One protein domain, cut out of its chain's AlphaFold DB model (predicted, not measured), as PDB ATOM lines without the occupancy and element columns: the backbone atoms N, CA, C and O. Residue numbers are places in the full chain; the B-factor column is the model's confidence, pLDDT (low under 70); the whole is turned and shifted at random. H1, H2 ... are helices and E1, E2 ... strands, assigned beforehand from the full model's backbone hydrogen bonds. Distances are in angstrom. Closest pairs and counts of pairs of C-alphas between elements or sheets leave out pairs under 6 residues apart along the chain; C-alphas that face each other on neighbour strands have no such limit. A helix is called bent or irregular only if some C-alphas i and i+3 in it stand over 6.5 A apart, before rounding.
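What this domain is: This is residues 230 to 288 of the 824 residues of the protein "Oligopeptidase b" of Stylonychia lemnae (UniProt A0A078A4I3). The hairpin E1 and E2 and the long bent helix H2 make an open V, with short helix H1 near its corner. Residues 265 to 288 stand free. The 59 printed residues, mixed in class, are extended, with radius of gyration of the C-alphas 19.1 A and spans 56 by 27 by 16 A.

Where its parts are: E1, residues 234 to 239, begins at C-alpha (305.212, 337.794, 218.267). E2 is residues 242 to 247, H1 251 to 255. H2, residues 258 to 288, is one helix by hydrogen bonds but bent, C-alphas 278 and 281 being 7.6 A apart. Arm H2a, residues 258 to 278, is irregular, C-alphas 275 and 278 being 6.6 A apart; arm H2b, residues 281 to 288, ends at C-alpha 288 at (258.185, 347.441, 229.902).

How they stand to each other: In the antiparallel hairpin, N 235 and O 246 are within hydrogen-bond range, 2.9 A. H1 and H2a are close but not clearly touching, closest at C-alphas 253 and 261, 7.6 A. H2a and H2b are about perpendicular, 79 degrees. O i to N i+4 pairs are within range throughout H2b, 16 of 17 in H2a and 0 of 1 in H1, with 2 of 2 O i to N i+3.

The domain as a whole: The farthest C-alphas, 241 and 288, are 56.4 A apart. The printed part has no cut. Residues 230 to 247 and 278 have pLDDT under 70.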
ATOM      1  N   ARG A 230     294.885 331.965 214.455       61.56
ATOM      2  CA  ARG A 230     295.924 332.064 213.429       61.56
ATOM      3  C   ARG A 230     297.279 332.170 214.128       61.56
ATOM      4  O   ARG A 230     297.449 333.044 214.975       61.56
ATOM      5  N   PRO A 231     298.244 331.283 213.842       53.09
ATOM      6  CA  PRO A 231     299.592 331.454 214.357       53.09
ATOM      7  C   PRO A 231     300.264 332.603 213.594       53.09
ATOM      8  O   PRO A 231     300.842 332.372 212.536       53.09
ATOM      9  N   GLN A 232     300.179 333.840 214.096       62.66
ATOM     10  CA  GLN A 232     301.015 334.931 213.591       62.66
ATOM     11  C   GLN A 232     301.264 336.068 214.595       62.66
ATOM     12  O   GLN A 232     300.435 336.360 215.445       62.66
ATOM     13  N   GLU A 233     302.458 336.647 214.420       51.69
ATOM     14  CA  GLU A 233     303.159 337.731 215.123       51.69
ATOM     15  C   GLU A 233     303.380 337.611 216.638       51.69
ATOM     16  O   GLU A 233     302.508 337.820 217.475       51.69
ATOM     17  N   VAL A 234     304.653 337.392 216.980       52.16
ATOM     18  CA  VAL A 234     305.212 337.794 218.267       52.16
ATOM     19  C   VAL A 234     304.993 339.298 218.429       52.16
ATOM     20  O   VAL A 234     305.591 340.098 217.707       52.16
ATOM     21  N   VAL A 235     304.171 339.692 219.394       52.66
ATOM     22  CA  VAL A 235     304.089 341.083 219.822       52.66
ATOM     23  C   VAL A 235     305.266 341.331 220.755       52.66
ATOM     24  O   VAL A 235     305.396 340.689 221.803       52.66
ATOM     25  N   ASN A 236     306.157 342.238 220.358       51.66
ATOM     26  CA  ASN A 236     307.173 342.749 221.266       51.66
ATOM     27  C   ASN A 236     306.459 343.561 222.347       51.66
ATOM     28  O   ASN A 236     305.891 344.613 222.055       51.66
ATOM     29  N   ILE A 237     306.510 343.107 223.599       51.66
ATOM     30  CA  ILE A 237     306.226 344.006 224.711       51.66
ATOM     31  C   ILE A 237     307.464 344.879 224.864       51.66
ATOM     32  O   ILE A 237     308.518 344.412 225.306       51.66
ATOM     33  N   HIS A 238     307.357 346.152 224.510       47.38
ATOM     34  CA  HIS A 238     308.356 347.119 224.935       47.38
ATOM     35  C   HIS A 238     308.167 347.379 226.432       47.38
ATOM     36  O   HIS A 238     307.417 348.260 226.832       47.38
ATOM     37  N   THR A 239     308.843 346.600 227.280       47.69
ATOM     38  CA  THR A 239     309.166 347.070 228.633       47.69
ATOM     39  C   THR A 239     310.550 347.694 228.589       47.69
ATOM     40  O   THR A 239     311.437 347.155 227.928       47.69
ATOM     41  N   MET A 240     310.727 348.822 229.284       42.16
ATOM     42  CA  MET A 240     311.903 349.705 229.212       42.16
ATOM     43  C   MET A 240     313.267 349.000 229.344       42.16
ATOM     44  O   MET A 240     314.265 349.601 228.988       42.16
ATOM     45  N   ASN A 241     313.333 347.742 229.810       45.75
ATOM     46  CA  ASN A 241     314.587 347.002 229.985       45.75
ATOM     47  C   ASN A 241     314.546 345.493 229.628       45.75
ATOM     48  O   ASN A 241     315.518 344.794 229.917       45.75
ATOM     49  N   LYS A 242     313.472 344.950 229.025       46.97
ATOM     50  CA  LYS A 242     313.423 343.542 228.557       46.97
ATOM     51  C   LYS A 242     312.536 343.379 227.320       46.97
ATOM     52  O   LYS A 242     311.374 343.785 227.330       46.97
ATOM     53  N   GLU A 243     313.060 342.709 226.292       56.78
ATOM     54  CA  GLU A 243     312.266 342.204 225.165       56.78
ATOM     55  C   GLU A 243     311.439 340.995 225.629       56.78
ATOM     56  O   GLU A 243     311.913 339.858 225.659       56.78
ATOM     57  N   GLY A 244     310.201 341.248 226.050       59.81
ATOM     58  CA  GLY A 244     309.201 340.204 226.255       59.81
ATOM     59  C   GLY A 244     308.500 339.894 224.936       59.81
ATOM     60  O   GLY A 244     308.138 340.807 224.198       59.81
ATOM     61  N   ARG A 245     308.293 338.613 224.634       63.03
ATOM     62  CA  ARG A 245     307.532 338.156 223.464       63.03
ATOM     63  C   ARG A 245     306.207 337.573 223.943       63.03
ATOM     64  O   ARG A 245     306.228 336.581 224.668       63.03
ATOM     65  N   ILE A 246     305.080 338.165 223.549       68.50
ATOM     66  CA  ILE A 246     303.750 337.564 223.736       68.50
ATOM     67  C   ILE A 246     303.237 337.096 222.381       68.50
ATOM     68  O   ILE A 246     303.338 337.805 221.384       68.50
ATOM     69  N   MET A 247     302.699 335.881 222.359       68.56
ATOM     70  CA  MET A 247     301.920 335.383 221.232       68.56
ATOM     71  C   MET A 247     300.467 335.791 221.445       68.56
ATOM     72  O   MET A 247     299.831 335.281 222.367       68.56
ATOM     73  N   ASP A 248     299.954 336.680 220.596       74.94
ATOM     74  CA  ASP A 248     298.532 337.013 220.562       74.94
ATOM     75  C   ASP A 248     297.867 336.314 219.359       74.94
ATOM     76  O   ASP A 248     298.019 336.761 218.220       74.94
ATOM     77  N   PRO A 249     297.126 335.209 219.576       72.25
ATOM     78  CA  PRO A 249     296.491 334.446 218.500       72.25
ATOM     79  C   PRO A 249     295.314 335.174 217.824       72.25
ATOM     80  O   PRO A 249     294.719 334.617 216.894       72.25
ATOM     81  N   TYR A 250     294.963 336.379 218.285       77.06
ATOM     82  CA  TYR A 250     293.834 337.184 217.825       77.06
ATOM     83  C   TYR A 250     294.241 338.533 217.218       77.06
ATOM     84  O   TYR A 250     293.384 339.233 216.690       77.06
ATOM     85  N   LYS A 251     295.535 338.873 217.180       77.50
ATOM     86  CA  LYS A 251     296.038 340.134 216.595       77.50
ATOM     87  C   LYS A 251     295.605 340.370 215.142       77.50
ATOM     88  O   LYS A 251     295.432 341.499 214.690       77.50
ATOM     89  N   TRP A 252     295.393 339.289 214.397       74.94
ATOM     90  CA  TRP A 252     294.890 339.343 213.025       74.94
ATOM     91  C   TRP A 252     293.509 340.019 212.911       74.94
ATOM     92  O   TRP A 252     293.181 340.497 211.828       74.94
ATOM     93  N   MET A 253     292.730 340.107 214.000       78.38
ATOM     94  CA  MET A 253     291.439 340.807 214.026       78.38
ATOM     95  C   MET A 253     291.574 342.328 213.835       78.38
ATOM     96  O   MET A 253     290.685 342.944 213.252       78.38
ATOM     97  N   GLU A 254     292.695 342.942 214.240       78.75
ATOM     98  CA  GLU A 254     292.937 344.388 214.048       78.75
ATOM     99  C   GLU A 254     293.050 344.777 212.566       78.75
ATOM    100  O   GLU A 254     292.711 345.894 212.182       78.75
ATOM    101  N   HIS A 255     293.509 343.839 211.733       80.88
ATOM    102  CA  HIS A 255     293.826 344.052 210.319       80.88
ATOM    103  C   HIS A 255     292.771 343.460 209.373       80.88
ATOM    104  O   HIS A 255     292.982 343.444 208.161       80.88
ATOM    105  N   MET A 256     291.660 342.943 209.910       81.88
ATOM    106  CA  MET A 256     290.522 342.495 209.105       81.88
ATOM    107  C   MET A 256     289.972 343.648 208.263       81.88
ATOM    108  O   MET A 256     289.893 344.790 208.727       81.88
ATOM    109  N   SER A 257     289.520 343.331 207.054       85.06
ATOM    110  CA  SER A 257     288.660 344.236 206.291       85.06
ATOM    111  C   SER A 257     287.324 344.463 207.013       85.06
ATOM    112  O   SER A 257     286.891 343.638 207.818       85.06
ATOM    113  N   GLU A 258     286.639 345.572 206.724       81.12
ATOM    114  CA  GLU A 258     285.329 345.866 207.332       81.12
ATOM    115  C   GLU A 258     284.273 344.789 207.026       81.12
ATOM    116  O   GLU A 258     283.424 344.497 207.866       81.12
ATOM    117  N   GLU A 259     284.359 344.143 205.860       83.38
ATOM    118  CA  GLU A 259     283.485 343.024 205.488       83.38
ATOM    119  C   GLU A 259     283.748 341.791 206.370       83.38
ATOM    120  O   GLU A 259     282.816 341.233 206.945       83.38
ATOM    121  N   GLU A 260     285.018 341.437 206.595       81.19
ATOM    122  CA  GLU A 260     285.400 340.335 207.490       81.19
ATOM    123  C   GLU A 260     285.032 340.605 208.957       81.19
ATOM    124  O   GLU A 260     284.570 339.696 209.651       81.19
ATOM    125  N   LYS A 261     285.201 341.847 209.442       82.69
ATOM    126  CA  LYS A 261     284.766 342.241 210.796       82.69
ATOM    127  C   LYS A 261     283.259 342.106 210.942       82.69
ATOM    128  O   LYS A 261     282.788 341.601 211.959       82.69
ATOM    129  N   LYS A 262     282.501 342.550 209.938       83.75
ATOM    130  CA  LYS A 262     281.045 342.453 209.938       83.75
ATOM    131  C   LYS A 262     280.594 340.998 209.990       83.75
ATOM    132  O   LYS A 262     279.773 340.673 210.839       83.75
ATOM    133  N   ASP A 263     281.152 340.130 209.153       81.38
ATOM    134  CA  ASP A 263     280.818 338.702 209.157       81.38
ATOM    135  C   ASP A 263     281.137 338.050 210.508       81.38
ATOM    136  O   ASP A 263     280.319 337.312 211.059       81.38
ATOM    137  N   PHE A 264     282.293 338.376 211.092       81.38
ATOM    138  CA  PHE A 264     282.672 337.919 212.428       81.38
ATOM    139  C   PHE A 264     281.673 338.372 213.504       81.38
ATOM    140  O   PHE A 264     281.204 337.562 214.307       81.38
ATOM    141  N   LEU A 265     281.329 339.664 213.512       84.44
ATOM    142  CA  LEU A 265     280.396 340.250 214.474       84.44
ATOM    143  C   LEU A 265     278.972 339.722 214.295       84.44
ATOM    144  O   LEU A 265     278.276 339.553 215.290       84.44
ATOM    145  N   LEU A 266     278.545 339.429 213.065       83.19
ATOM    146  CA  LEU A 266     277.244 338.820 212.789       83.19
ATOM    147  C   LEU A 266     277.151 337.418 213.391       83.19
ATOM    148  O   LEU A 266     276.152 337.104 214.027       83.19
ATOM    149  N   VAL A 267     278.204 336.605 213.279       79.88
ATOM    150  CA  VAL A 267     278.234 335.270 213.897       79.88
ATOM    151  C   VAL A 267     278.155 335.354 215.426       79.88
ATOM    152  O   VAL A 267     277.412 334.591 216.044       79.88
ATOM    153  N   GLU A 268     278.884 336.285 216.049       83.75
ATOM    154  CA  GLU A 268     278.785 336.516 217.499       83.75
ATOM    155  C   GLU A 268     277.413 337.077 217.904       83.75
ATOM    156  O   GLU A 268     276.846 336.660 218.914       83.75
ATOM    157  N   HIS A 269     276.839 337.978 217.104       84.88
ATOM    158  CA  HIS A 269     275.508 338.538 217.330       84.88
ATOM    159  C   HIS A 269     274.409 337.473 217.230       84.88
ATOM    160  O   HIS A 269     273.508 337.444 218.071       84.88
ATOM    161  N   ASP A 270     274.489 336.574 216.249       78.56
ATOM    162  CA  ASP A 270     273.559 335.458 216.087       78.56
ATOM    163  C   ASP A 270     273.648 334.505 217.283       78.56
ATOM    164  O   ASP A 270     272.622 334.140 217.864       78.56
ATOM    165  N   PHE A 271     274.866 334.160 217.720       78.94
ATOM    166  CA  PHE A 271     275.076 333.335 218.910       78.94
ATOM    167  C   PHE A 271     274.526 334.007 220.176       78.94
ATOM    168  O   PHE A 271     273.764 333.386 220.922       78.94
ATOM    169  N   TYR A 272     274.839 335.288 220.390       83.19
ATOM    170  CA  TYR A 272     274.290 336.087 221.484       83.19
ATOM    171  C   TYR A 272     272.758 336.077 221.462       83.19
ATOM    172  O   TYR A 272     272.126 335.759 222.470       83.19
ATOM    173  N   THR A 273     272.152 336.343 220.305       77.19
ATOM    174  CA  THR A 273     270.696 336.358 220.127       77.19
ATOM    175  C   THR A 273     270.095 335.001 220.481       77.19
ATOM    176  O   THR A 273     269.144 334.935 221.262       77.19
ATOM    177  N   MET A 274     270.684 333.903 219.998       74.31
ATOM    178  CA  MET A 274     270.252 332.544 220.331       74.31
ATOM    179  C   MET A 274     270.329 332.250 221.836       74.31
ATOM    180  O   MET A 274     269.420 331.621 222.381       74.31
ATOM    181  N   CYS A 275     271.381 332.700 222.525       76.44
ATOM    182  CA  CYS A 275     271.515 332.539 223.974       76.44
ATOM    183  C   CYS A 275     270.476 333.365 224.747       76.44
ATOM    184  O   CYS A 275     269.857 332.849 225.685       76.44
ATOM    185  N   MET A 276     270.252 334.615 224.337       77.69
ATOM    186  CA  MET A 276     269.345 335.549 225.008       77.69
ATOM    187  C   MET A 276     267.864 335.264 224.742       77.69
ATOM    188  O   MET A 276     267.024 335.670 225.540       77.69
ATOM    189  N   MET A 277     267.517 334.494 223.703       72.44
ATOM    190  CA  MET A 277     266.131 334.091 223.414       72.44
ATOM    191  C   MET A 277     265.408 333.459 224.615       72.44
ATOM    192  O   MET A 277     264.212 333.679 224.791       72.44
ATOM    193  N   LYS A 278     266.114 332.710 225.479       69.56
ATOM    194  CA  LYS A 278     265.525 332.119 226.702       69.56
ATOM    195  C   LYS A 278     265.045 333.170 227.704       69.56
ATOM    196  O   LYS A 278     264.184 332.880 228.528       69.56
ATOM    197  N   GLN A 279     265.625 334.362 227.644       79.00
ATOM    198  CA  GLN A 279     265.330 335.484 228.522       79.00
ATOM    199  C   GLN A 279     264.438 336.528 227.842       79.00
ATOM    200  O   GLN A 279     264.077 337.487 228.503       79.00
ATOM    201  N   ASP A 280     264.014 336.338 226.582       74.44
ATOM    202  CA  ASP A 280     263.253 337.342 225.814       74.44
ATOM    203  C   ASP A 280     262.012 337.850 226.567       74.44
ATOM    204  O   ASP A 280     261.756 339.049 226.616       74.44
ATOM    205  N   LEU A 281     261.272 336.959 227.236       76.88
ATOM    206  CA  LEU A 281     260.126 337.363 228.059       76.88
ATOM    207  C   LEU A 281     260.532 338.238 229.253       76.88
ATOM    208  O   LEU A 281     259.874 339.242 229.511       76.88
ATOM    209  N   LEU A 282     261.614 337.877 229.952       81.00
ATOM    210  CA  LEU A 282     262.138 338.651 231.079       81.00
ATOM    211  C   LEU A 282     262.689 339.999 230.602       81.00
ATOM    212  O   LEU A 282     262.369 341.024 231.188       81.00
ATOM    213  N   THR A 283     263.445 340.021 229.504       79.38
ATOM    214  CA  THR A 283     263.969 341.245 228.890       79.38
ATOM    215  C   THR A 283     262.840 342.180 228.481       79.38
ATOM    216  O   THR A 283     262.895 343.365 228.779       79.38
ATOM    217  N   ARG A 284     261.769 341.668 227.861       79.44
ATOM    218  CA  ARG A 284     260.585 342.476 227.525       79.44
ATOM    219  C   ARG A 284     259.843 342.970 228.758       79.44
ATOM    220  O   ARG A 284     259.255 344.042 228.697       79.44
ATOM    221  N   GLN A 285     259.823 342.200 229.844       80.88
ATOM    222  CA  GLN A 285     259.242 342.656 231.101       80.88
ATOM    223  C   GLN A 285     260.068 343.800 231.695       80.88
ATOM    224  O   GLN A 285     259.498 344.848 231.972       80.88
ATOM    225  N   ILE A 286     261.389 343.636 231.805       82.12
ATOM    226  CA  ILE A 286     262.304 344.688 232.268       82.12
ATOM    227  C   ILE A 286     262.169 345.926 231.379       82.12
ATOM    228  O   ILE A 286     262.019 347.023 231.898       82.12
ATOM    229  N   GLN A 287     262.128 345.758 230.052       78.62
ATOM    230  CA  GLN A 287     261.931 346.867 229.120       78.62
ATOM    231  C   GLN A 287     260.580 347.556 229.330       78.62
ATOM    232  O   GLN A 287     260.527 348.770 229.291       78.62
ATOM    233  N   ARG A 288     259.489 346.825 229.591       76.19
ATOM    234  CA  ARG A 288     258.185 347.441 229.902       76.19
ATOM    235  C   ARG A 288     258.217 348.213 231.212       76.19
ATOM    236  O   ARG A 288     257.642 349.290 231.278       76.19
TER     237      ARG A 288